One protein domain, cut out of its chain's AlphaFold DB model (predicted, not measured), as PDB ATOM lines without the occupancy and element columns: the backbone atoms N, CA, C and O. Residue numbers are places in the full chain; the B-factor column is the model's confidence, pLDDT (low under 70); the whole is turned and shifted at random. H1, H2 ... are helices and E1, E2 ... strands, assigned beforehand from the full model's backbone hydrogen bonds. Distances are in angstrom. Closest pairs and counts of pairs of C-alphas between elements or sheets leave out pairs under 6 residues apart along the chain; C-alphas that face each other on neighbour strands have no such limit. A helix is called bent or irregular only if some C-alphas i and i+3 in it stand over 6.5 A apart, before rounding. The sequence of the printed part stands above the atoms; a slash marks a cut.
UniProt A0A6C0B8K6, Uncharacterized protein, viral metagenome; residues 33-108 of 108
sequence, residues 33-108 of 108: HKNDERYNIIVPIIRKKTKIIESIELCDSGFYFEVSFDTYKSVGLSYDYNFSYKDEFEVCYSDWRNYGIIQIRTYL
ATOM      1  N   HIS A  33     173.834  -3.840 153.707       81.19
ATOM      2  CA  HIS A  33     175.243  -4.192 153.815       81.19
ATOM      3  C   HIS A  33     175.417  -5.713 153.696       81.19
ATOM      4  O   HIS A  33     174.626  -6.466 154.244       81.19
ATOM      5  N   LYS A  34     176.484  -6.202 153.052       80.25
ATOM      6  CA  LYS A  34     176.719  -7.654 152.871       80.25
ATOM      7  C   LYS A  34     176.779  -8.472 154.177       80.25
ATOM      8  O   LYS A  34     176.588  -9.679 154.144       80.25
ATOM      9  N   ASN A  35     177.040  -7.806 155.304       83.00
ATOM     10  CA  ASN A  35     177.075  -8.393 156.650       83.00
ATOM     11  C   ASN A  35     175.877  -7.944 157.514       83.00
ATOM     12  O   ASN A  35     176.004  -7.859 158.731       83.00
ATOM     13  N   ASP A  36     174.763  -7.546 156.900       87.81
ATOM     14  CA  ASP A  36     173.542  -7.160 157.610       87.81
ATOM     15  C   ASP A  36     172.987  -8.336 158.433       87.81
ATOM     16  O   ASP A  36     172.928  -9.472 157.961       87.81
ATOM     17  N   GLU A  37     172.574  -8.069 159.671       89.06
ATOM     18  CA  GLU A  37     172.120  -9.096 160.614       89.06
ATOM     19  C   GLU A  37     170.856  -9.835 160.161       89.06
ATOM     20  O   GLU A  37     170.650 -10.986 160.542       89.06
ATOM     21  N   ARG A  38     170.035  -9.235 159.288       85.94
ATOM     22  CA  ARG A  38     168.863  -9.907 158.704       85.94
ATOM     23  C   ARG A  38     169.271 -11.135 157.899       85.94
ATOM     24  O   ARG A  38     168.498 -12.091 157.813       85.94
ATOM     25  N   TYR A  39     170.497 -11.160 157.366       85.94
ATOM     26  CA  TYR A  39     171.030 -12.362 156.737       85.94
ATOM     27  C   TYR A  39     171.136 -13.524 157.726       85.94
ATOM     28  O   TYR A  39     170.829 -14.652 157.353       85.94
ATOM     29  N   ASN A  40     171.441 -13.269 159.000       91.19
ATOM     30  CA  ASN A  40     171.494 -14.314 160.023       91.19
ATOM     31  C   ASN A  40     170.126 -14.973 160.257       91.19
ATOM     32  O   ASN A  40     170.075 -16.147 160.611       91.19
ATOM     33  N   ILE A  41     169.027 -14.249 160.014       91.00
ATOM     34  CA  ILE A  41     167.658 -14.773 160.120       91.00
ATOM     35  C   ILE A  41     167.333 -15.674 158.921       91.00
ATOM     36  O   ILE A  41     166.791 -16.766 159.090       91.00
ATOM     37  N   ILE A  42     167.677 -15.250 157.700       88.88
ATOM     38  CA  ILE A  42     167.296 -15.989 156.483       88.88
ATOM     39  C   ILE A  42     168.259 -17.129 156.138       88.88
ATOM     40  O   ILE A  42     167.833 -18.122 155.555       88.88
ATOM     41  N   VAL A  43     169.541 -17.031 156.503       92.06
ATOM     42  CA  VAL A  43     170.560 -18.056 156.229       92.06
ATOM     43  C   VAL A  43     170.151 -19.452 156.714       92.06
ATOM     44  O   VAL A  43     170.238 -20.380 155.908       92.06
ATOM     45  N   PRO A  44     169.690 -19.670 157.963       93.69
ATOM     46  CA  PRO A  44     169.259 -21.000 158.393       93.69
ATOM     47  C   PRO A  44     168.035 -21.501 157.614       93.69
ATOM     48  O   PRO A  44     167.959 -22.691 157.309       93.69
ATOM     49  N   ILE A  45     167.114 -20.609 157.233       91.81
ATOM     50  CA  ILE A  45     165.925 -20.952 156.438       91.81
ATOM     51  C   ILE A  45     166.336 -21.396 155.032       91.81
ATOM     52  O   ILE A  45     165.893 -22.446 154.569       91.81
ATOM     53  N   ILE A  46     167.210 -20.629 154.376       89.88
ATOM     54  CA  ILE A  46     167.753 -20.954 153.053       89.88
ATOM     55  C   ILE A  46     168.498 -22.284 153.125       89.88
ATOM     56  O   ILE A  46     168.168 -23.184 152.370       89.88
ATOM     57  N   ARG A  47     169.410 -22.463 154.091       92.75
ATOM     58  CA  ARG A  47     170.141 -23.727 154.280       92.75
ATOM     59  C   ARG A  47     169.204 -24.919 154.470       92.75
ATOM     60  O   ARG A  47     169.453 -25.976 153.902       92.75
ATOM     61  N   LYS A  48     168.128 -24.764 155.250       88.56
ATOM     62  CA  LYS A  48     167.124 -25.821 155.443       88.56
ATOM     63  C   LYS A  48     166.405 -26.150 154.133       88.56
ATOM     64  O   LYS A  48     166.272 -27.321 153.807       88.56
ATOM     65  N   LYS A  49     165.978 -25.134 153.377       86.88
ATOM     66  CA  LYS A  49     165.327 -25.322 152.072       86.88
ATOM     67  C   LYS A  49     166.268 -25.947 151.043       86.88
ATOM     68  O   LYS A  49     165.844 -26.857 150.349       86.88
ATOM     69  N   THR A  50     167.531 -25.523 150.987       88.62
ATOM     70  CA  THR A  50     168.557 -26.114 150.116       88.62
ATOM     71  C   THR A  50     168.728 -27.597 150.408       88.62
ATOM     72  O   THR A  50     168.619 -28.388 149.483       88.62
ATOM     73  N   LYS A  51     168.877 -27.989 151.681       89.12
ATOM     74  CA  LYS A  51     168.976 -29.409 152.057       89.12
ATOM     75  C   LYS A  51     167.758 -30.231 151.638       89.12
ATOM     76  O   LYS A  51     167.916 -31.363 151.211       89.12
ATOM     77  N   ILE A  52     166.554 -29.673 151.779       83.88
ATOM     78  CA  ILE A  52     165.325 -30.344 151.334       83.88
ATOM     79  C   ILE A  52     165.351 -30.509 149.810       83.88
ATOM     80  O   ILE A  52     165.120 -31.605 149.323       83.88
ATOM     81  N   ILE A  53     165.691 -29.458 149.059       86.06
ATOM     82  CA  ILE A  53     165.779 -29.503 147.590       86.06
ATOM     83  C   ILE A  53     166.842 -30.496 147.112       86.06
ATOM     84  O   ILE A  53     166.587 -31.220 146.162       86.06
ATOM     85  N   GLU A  54     167.991 -30.584 147.781       86.19
ATOM     86  CA  GLU A  54     169.029 -31.581 147.477       86.19
ATOM     87  C   GLU A  54     168.547 -33.028 147.663       86.19
ATOM     88  O   GLU A  54     169.110 -33.934 147.054       86.19
ATOM     89  N   SER A  55     167.525 -33.252 148.494       83.75
ATOM     90  CA  SER A  55     166.897 -34.565 148.695       83.75
ATOM     91  C   SER A  55     165.652 -34.809 147.834       83.75
ATOM     92  O   SER A  55     165.110 -35.909 147.874       83.75
ATOM     93  N   ILE A  56     165.177 -33.797 147.101       89.94
ATOM     94  CA  ILE A  56     164.028 -33.909 146.199       89.94
ATOM     95  C   ILE A  56     164.532 -34.378 144.829       89.94
ATOM     96  O   ILE A  56     165.482 -33.816 144.281       89.94
ATOM     97  N   GLU A  57     163.852 -35.351 144.234       88.38
ATOM     98  CA  GLU A  57     164.029 -35.687 142.825       88.38
ATOM     99  C   GLU A  57     163.206 -34.711 141.978       88.38
ATOM    100  O   GLU A  57     161.981 -34.674 142.057       88.38
ATOM    101  N   LEU A  58     163.876 -33.869 141.192       89.06
ATOM    102  CA  LEU A  58     163.228 -32.908 140.298       89.06
ATOM    103  C   LEU A  58     163.219 -33.452 138.866       89.06
ATOM    104  O   LEU A  58     164.227 -33.977 138.394       89.06
ATOM    105  N   CYS A  59     162.111 -33.261 138.156       84.25
ATOM    106  CA  CYS A  59     162.001 -33.505 136.719       84.25
ATOM    107  C   CYS A  59     161.510 -32.237 136.002       84.25
ATOM    108  O   CYS A  59     161.118 -31.262 136.644       84.25
ATOM    109  N   ASP A  60     161.529 -32.228 134.666       84.69
ATOM    110  CA  ASP A  60     161.276 -31.022 133.854       84.69
ATOM    111  C   ASP A  60     159.957 -30.299 134.177       84.69
ATOM    112  O   ASP A  60     159.848 -29.087 133.991       84.69
ATOM    113  N   SER A  61     158.948 -31.029 134.658       91.12
ATOM    114  CA  SER A  61     157.618 -30.485 134.955       91.12
ATOM    115  C   SER A  61     157.091 -30.847 136.343       91.12
ATOM    116  O   SER A  61     155.911 -30.619 136.610       91.12
ATOM    117  N   GLY A  62     157.940 -31.391 137.222       92.69
ATOM    118  CA  GLY A  62     157.488 -32.062 138.435       92.69
ATOM    119  C   GLY A  62     158.555 -32.288 139.500       92.69
ATOM    120  O   GLY A  62     159.707 -31.865 139.372       92.69
ATOM    121  N   PHE A  63     158.148 -32.953 140.575       92.88
ATOM    122  CA  PHE A  63     159.019 -33.350 141.667       92.88
ATOM    123  C   PHE A  63     158.509 -34.611 142.365       92.88
ATOM    124  O   PHE A  63     157.306 -34.861 142.426       92.88
ATOM    125  N   TYR A  64     159.433 -35.341 142.977       93.62
ATOM    126  CA  TYR A  64     159.162 -36.410 143.921       93.62
ATOM    127  C   TYR A  64     160.003 -36.220 145.179       93.62
ATOM    128  O   TYR A  64     161.210 -35.979 145.109       93.62
ATOM    129  N   PHE A  65     159.379 -36.346 146.348       92.94
ATOM    130  CA  PHE A  65     160.130 -36.503 147.588       92.94
ATOM    131  C   PHE A  65     159.390 -37.312 148.630       92.94
ATOM    132  O   PHE A  65     158.161 -37.346 148.672       92.94
ATOM    133  N   GLU A  66     160.175 -37.909 149.520       90.75
ATOM    134  CA  GLU A  66     159.686 -38.721 150.618       90.75
ATOM    135  C   GLU A  66     160.097 -38.123 151.966       90.75
ATOM    136  O   GLU A  66     161.210 -37.633 152.161       90.75
ATOM    137  N   VAL A  67     159.173 -38.176 152.918       88.50
ATOM    138  CA  VAL A  67     159.392 -37.879 154.325       88.50
ATOM    139  C   VAL A  67     159.334 -39.194 155.089       88.50
ATOM    140  O   VAL A  67     158.272 -39.806 155.214       88.50
ATOM    141  N   SER A  68     160.473 -39.608 155.634       84.88
ATOM    142  CA  SER A  68     160.561 -40.753 156.540       84.88
ATOM    143  C   SER A  68     160.443 -40.294 157.995       84.88
ATOM    144  O   SER A  68     160.910 -39.211 158.360       84.88
ATOM    145  N   PHE A  69     159.845 -41.123 158.853       86.69
ATOM    146  CA  PHE A  69     159.715 -40.826 160.280       86.69
ATOM    147  C   PHE A  69     160.804 -41.538 161.088       86.69
ATOM    148  O   PHE A  69     160.868 -42.765 161.102       86.69
ATOM    149  N   ASP A  70     161.617 -40.787 161.838       85.44
ATOM    150  CA  ASP A  70     162.708 -41.361 162.644       85.44
ATOM    151  C   ASP A  70     162.214 -42.395 163.667       85.44
ATOM    152  O   ASP A  70     162.839 -43.438 163.864       85.44
ATOM    153  N   THR A  71     161.071 -42.121 164.303       86.50
ATOM    154  CA  THR A  71     160.463 -43.006 165.309       86.50
ATOM    155  C   THR A  71     159.920 -44.296 164.696       86.50
ATOM    156  O   THR A  71     159.903 -45.330 165.359       86.50
ATOM    157  N   TYR A  72     159.502 -44.252 163.430       85.88
ATOM    158  CA  TYR A  72     158.928 -45.393 162.731       85.88
ATOM    159  C   TYR A  72     159.447 -45.439 161.294       85.88
ATOM    160  O   TYR A  72     158.767 -45.026 160.359       85.88
ATOM    161  N   LYS A  73     160.650 -45.999 161.119       85.06
ATOM    162  CA  LYS A  73     161.301 -46.166 159.804       85.06
ATOM    163  C   LYS A  73     160.492 -47.009 158.818       85.06
ATOM    164  O   LYS A  73     160.753 -46.994 157.624       85.06
ATOM    165  N   SER A  74     159.533 -47.765 159.337       89.25
ATOM    166  CA  SER A  74     158.574 -48.551 158.580       89.25
ATOM    167  C   SER A  74     157.311 -47.757 158.216       89.25
ATOM    168  O   SER A  74     156.269 -48.358 157.956       89.25
ATOM    169  N   VAL A  75     157.397 -46.432 158.136       91.62
ATOM    170  CA  VAL A  75     156.310 -45.576 157.665       91.62
ATOM    171  C   VAL A  75     156.896 -44.376 156.923       91.62
ATOM    172  O   VAL A  75     157.934 -43.849 157.329       91.62
ATOM    173  N   GLY A  76     156.224 -43.926 155.867       92.19
ATOM    174  CA  GLY A  76     156.659 -42.784 155.064       92.19
ATOM    175  C   GLY A  76     155.498 -42.048 154.402       92.19
ATOM    176  O   GLY A  76     154.403 -42.595 154.249       92.19
ATOM    177  N   LEU A  77     155.745 -40.793 154.038       93.94
ATOM    178  CA  LEU A  77     154.870 -39.985 153.189       93.94
ATOM    179  C   LEU A  77     155.636 -39.584 151.935       93.94
ATOM    180  O   LEU A  77     156.678 -38.947 152.063       93.94
ATOM    181  N   SER A  78     155.113 -39.879 150.754       93.62
ATOM    182  CA  SER A  78     155.636 -39.349 149.498       93.62
ATOM    183  C   SER A  78     154.705 -38.299 148.902       93.62
ATOM    184  O   SER A  78     153.483 -38.353 149.056       93.62
ATOM    185  N   TYR A  79     155.322 -37.321 148.248       94.81
ATOM    186  CA  TYR A  79     154.676 -36.269 147.479       94.81
ATOM    187  C   TYR A  79     155.213 -36.363 146.060       94.81
ATOM    188  O   TYR A  79     156.411 -36.187 145.841       94.81
ATOM    189  N   ASP A  80     154.322 -36.647 145.124       94.88
ATOM    190  CA  ASP A  80     154.627 -36.853 143.717       94.88
ATOM    191  C   ASP A  80     153.778 -35.888 142.904       94.88
ATOM    192  O   ASP A  80     152.556 -35.987 142.902       94.88
ATOM    193  N   TYR A  81     154.420 -34.933 142.244       95.19
ATOM    194  CA  TYR A  81     153.757 -34.091 141.263       95.19
ATOM    195  C   TYR A  81     154.437 -34.272 139.920       95.19
ATOM    196  O   TYR A  81     155.625 -33.970 139.799       95.19
ATOM    197  N   ASN A  82     153.695 -34.712 138.906       93.81
ATOM    198  CA  ASN A  82     154.219 -34.915 137.551       93.81
ATOM    199  C   ASN A  82     155.425 -35.864 137.463       93.81
ATOM    200  O   ASN A  82     156.157 -35.831 136.469       93.81
ATOM    201  N   PHE A  83     155.659 -36.692 138.484       91.31
ATOM    202  CA  PHE A  83     156.785 -37.615 138.507       91.31
ATOM    203  C   PHE A  83     156.343 -39.015 138.073       91.31
ATOM    204  O   PHE A  83     156.920 -39.567 137.137       91.31
ATOM    205  N   SER A  84     155.273 -39.547 138.670       89.44
ATOM    206  CA  SER A  84     154.680 -40.827 138.250       89.44
ATOM    207  C   SER A  84     153.705 -40.677 137.082       89.44
ATOM    208  O   SER A  84     153.753 -41.451 136.124       89.44
ATOM    209  N   TYR A  85     152.823 -39.676 137.149       90.31
ATOM    210  CA  TYR A  85     151.775 -39.433 136.159       90.31
ATOM    211  C   TYR A  85     151.691 -37.953 135.814       90.31
ATOM    212  O   TYR A  85     151.941 -37.087 136.648       90.31
ATOM    213  N   LYS A  86     151.368 -37.658 134.555       93.00
ATOM    214  CA  LYS A  86     151.325 -36.289 134.047       93.00
ATOM    215  C   LYS A  86     150.084 -35.553 134.557       93.00
ATOM    216  O   LYS A  86     148.978 -36.062 134.433       93.00
ATOM    217  N   ASP A  87     150.296 -34.315 134.983       91.12
ATOM    218  CA  ASP A  87     149.312 -33.373 135.519       91.12
ATOM    219  C   ASP A  87     148.585 -33.905 136.770       91.12
ATOM    220  O   ASP A  87     147.442 -33.538 137.032       91.12
ATOM    221  N   GLU A  88     149.262 -34.749 137.558       93.56
ATOM    222  CA  GLU A  88     148.730 -35.343 138.788       93.56
ATOM    223  C   GLU A  88     149.610 -35.007 139.989       93.56
ATOM    224  O   GLU A  88     150.837 -35.122 139.928       93.56
ATOM    225  N   PHE A  89     148.968 -34.616 141.093       95.44
ATOM    226  CA  PHE A  89     149.607 -34.503 142.398       95.44
ATOM    227  C   PHE A  89     149.106 -35.622 143.320       95.44
ATOM    228  O   PHE A  89     147.995 -35.553 143.843       95.44
ATOM    229  N   GLU A  90     149.937 -36.639 143.543       96.31
ATOM    230  CA  GLU A  90     149.705 -37.717 144.505       96.31
ATOM    231  C   GLU A  90     150.393 -37.414 145.849       96.31
ATOM    232  O   GLU A  90     151.573 -37.061 145.926       96.31
ATOM    233  N   VAL A  91     149.655 -37.625 146.936       96.38
ATOM    234  CA  VAL A  91     150.199 -37.791 148.286       96.38
ATOM    235  C   VAL A  91     149.958 -39.232 148.713       96.38
ATOM    236  O   VAL A  91     148.807 -39.672 148.797       96.38
ATOM    237  N   CYS A  92     151.029 -39.967 149.009       95.50
ATOM    238  CA  CYS A  92     150.952 -41.376 149.377       95.50
ATOM    239  C   CYS A  92     151.539 -41.626 150.764       95.50
ATOM    240  O   CYS A  92     152.693 -41.322 151.050       95.50
ATOM    241  N   TYR A  93     150.731 -42.218 151.636       94.75
ATOM    242  CA  TYR A  93     151.178 -42.797 152.895       94.75
ATOM    243  C   TYR A  93     151.521 -44.265 152.677       94.75
ATOM    244  O   TYR A  93     150.670 -45.016 152.201       94.75
ATOM    245  N   SER A  94     152.729 -44.675 153.063       93.12
ATOM    246  CA  SER A  94     153.179 -46.068 153.005       93.12
ATOM    247  C   SER A  94     153.506 -46.598 154.401       93.12
ATOM    248  O   SER A  94     154.205 -45.939 155.170       93.12
ATOM    249  N   ASP A  95     153.027 -47.802 154.718       93.12
ATOM    250  CA  ASP A  95     153.278 -48.508 155.980       93.12
ATOM    251  C   ASP A  95     153.701 -49.959 155.715       93.12
ATOM    252  O   ASP A  95     152.971 -50.731 155.089       93.12
ATOM    253  N   TRP A  96     154.886 -50.319 156.215       89.81
ATOM    254  CA  TRP A  96     155.540 -51.618 156.008       89.81
ATOM    255  C   TRP A  96     155.596 -52.469 157.292       89.81
ATOM    256  O   TRP A  96     156.302 -53.475 157.343       89.81
ATOM    257  N   ARG A  97     154.908 -52.072 158.374       88.62
ATOM    258  CA  ARG A  97     155.058 -52.697 159.706       88.62
ATOM    259  C   ARG A  97     154.631 -54.168 159.785       88.62
ATOM    260  O   ARG A  97     155.129 -54.875 160.654       88.62
ATOM    261  N   ASN A  98     153.742 -54.637 158.907       82.00
ATOM    262  CA  ASN A  98     153.024 -55.910 159.080       82.00
ATOM    263  C   ASN A  98     153.250 -56.930 157.946       82.00
ATOM    264  O   ASN A  98     152.304 -57.584 157.515       82.00
ATOM    265  N   TYR A  99     154.485 -57.081 157.454       72.94
ATOM    266  CA  TYR A  99     154.859 -58.044 156.390       72.94
ATOM    267  C   TYR A  99     154.125 -57.865 155.043       72.94
ATOM    268  O   TYR A  99     154.246 -58.697 154.147       72.94
ATOM    269  N   GLY A 100     153.412 -56.752 154.882       77.56
ATOM    270  CA  GLY A 100     152.792 -56.287 153.650       77.56
ATOM    271  C   GLY A 100     152.925 -54.770 153.552       77.56
ATOM    272  O   GLY A 100     153.271 -54.112 154.535       77.56
ATOM    273  N   ILE A 101     152.668 -54.228 152.362       83.75
ATOM    274  CA  ILE A 101     152.718 -52.788 152.108       83.75
ATOM    275  C   ILE A 101     151.285 -52.266 152.100       83.75
ATOM    276  O   ILE A 101     150.488 -52.650 151.244       83.75
ATOM    277  N   ILE A 102     150.957 -51.396 153.052       92.25
ATOM    278  CA  ILE A 102     149.721 -50.615 153.020       92.25
ATOM    279  C   ILE A 102     150.052 -49.278 152.368       92.25
ATOM    280  O   ILE A 102     150.951 -48.582 152.834       92.25
ATOM    281  N   GLN A 103     149.315 -48.924 151.314       93.69
ATOM    282  CA  GLN A 103     149.390 -47.606 150.690       93.69
ATOM    283  C   GLN A 103     148.028 -46.921 150.721       93.69
ATOM    284  O   GLN A 103     147.025 -47.506 150.314       93.69
ATOM    285  N   ILE A 104     148.003 -45.676 151.188       94.81
ATOM    286  CA  ILE A 104     146.831 -44.800 151.126       94.81
ATOM    287  C   ILE A 104     147.219 -43.609 150.260       94.81
ATOM    288  O   ILE A 104     148.138 -42.872 150.613       94.81
ATOM    289  N   ARG A 105     146.524 -43.435 149.135       95.38
ATOM    290  CA  ARG A 105     146.838 -42.422 148.123       95.38
ATOM    291  C   ARG A 105     145.719 -41.399 148.033       95.38
ATOM    292  O   ARG A 105     144.545 -41.764 148.030       95.38
ATOM    293  N   THR A 106     146.094 -40.130 147.973       96.56
ATOM    294  CA  THR A 106     145.188 -39.004 147.738       96.56
ATOM    295  C   THR A 106     145.700 -38.221 146.545       96.56
ATOM    296  O   THR A 106     146.881 -37.893 146.505       96.56
ATOM    297  N   TYR A 107     144.811 -37.914 145.608       94.31
ATOM    298  CA  TYR A 107     145.109 -37.115 144.424       94.31
ATOM    299  C   TYR A 107     144.462 -35.738 144.584       94.31
ATOM    300  O   TYR A 107     143.304 -35.663 145.015       94.31
ATOM    301  N   LEU A 108     145.217 -34.675 144.305       87.00
ATOM    302  CA  LEU A 108     144.792 -33.275 144.421       87.00
ATOM    303  C   LEU A 108     144.648 -32.604 143.056       87.00
ATOM    304  O   LEU A 108     145.492 -32.882 142.175       87.00
TER     305      LEU A 108
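Overview. This is residues 33 to 108 of the 108 residues of an uncharacterized protein of viral metagenome (UniProt A0A6C0B8K6). Look first for a single twisted sheet of five strands, laid side by side as a meander, each strand the antiparallel neighbour of the one before, and then for a helical arm leading to its E1 edge. The arm is H1 with the residues before it; residues 33 to 51, of which 38 to 51 belong to H1, stick out free and make much of the length. You have 76 residues with one named helix and five named strands, in the order H1 E1 E2 E3 E4 E5; the sheet runs E1 E2 E3 E4 E5, all antiparallel, and the class is mixed, helices and strands. The whole is only just loose, close to extended, with a radius of gyration of the C-alphas of 16.9 A, and its outline is flat, 56 by 33 by 18 A.

Along the chain. Start in the sheet at E3, residues 72 to 81, its longest strand, 24.8 A from first to last C-alpha; it bends by 51 degrees at residue 75. Before it comes E2, residues 62 to 69, 23.6 A, and before that E1, residues 57 to 59, 6.8 A. After E3 read E4, residues 89 to 95, 19.9 A, and E5, residues 102 to 107, 16.7 A, whose last C-alpha is at (145.109, -37.115, 144.424). Find C-alpha 38 at (168.863, -9.907, 158.704); from there H1, residues 38 to 54, runs 24.4 A to C-alpha 54 at (169.029, -31.581, 147.477). H1 is irregular, but only just: C-alphas 41 and 44 are 6.7 A apart.

Arrangement. Begin with the hairpin of E2 and E3, antiparallel at 165 degrees, where N 67 and O 77 are 2.7 A apart. On the other side of E3, in the hairpin of E3 and E4, look at N 78 and O 92, 2.8 A. In the hairpin of E4 and the edge strand E5, N 91 and O 106 are 2.8 A apart. At the other edge, in the hairpin of E1 and E2, N 64 and O 57 are 2.8 A apart, and the C-alphas of 58 and 63 face each other at 4.4 A. H1 is not on the sheet, with 3 pairs of C-alphas within 10 A, and it is apart from E2, E3, E4 and E5. In H1, 11 of 13 O i to N i+4 pairs are within hydrogen-bond range.

Size, cuts and confidence. The two C-alphas farthest apart are those of His 33 and Tyr 99, 57.6 A. Without the free stretch, the body of 57 residues spans 36 by 24 by 16 A. The printed part has no cut and ends at residue 108, the chain's last residue. The links from H1 to E1, E1 to E2 and E2 to E3 are tight, those from E3 to E4 and E4 to E5 are short, and no link is long. Read the B-factor column for confidence: the mean pLDDT of the printed part is 89.6, and no printed residue is under 70.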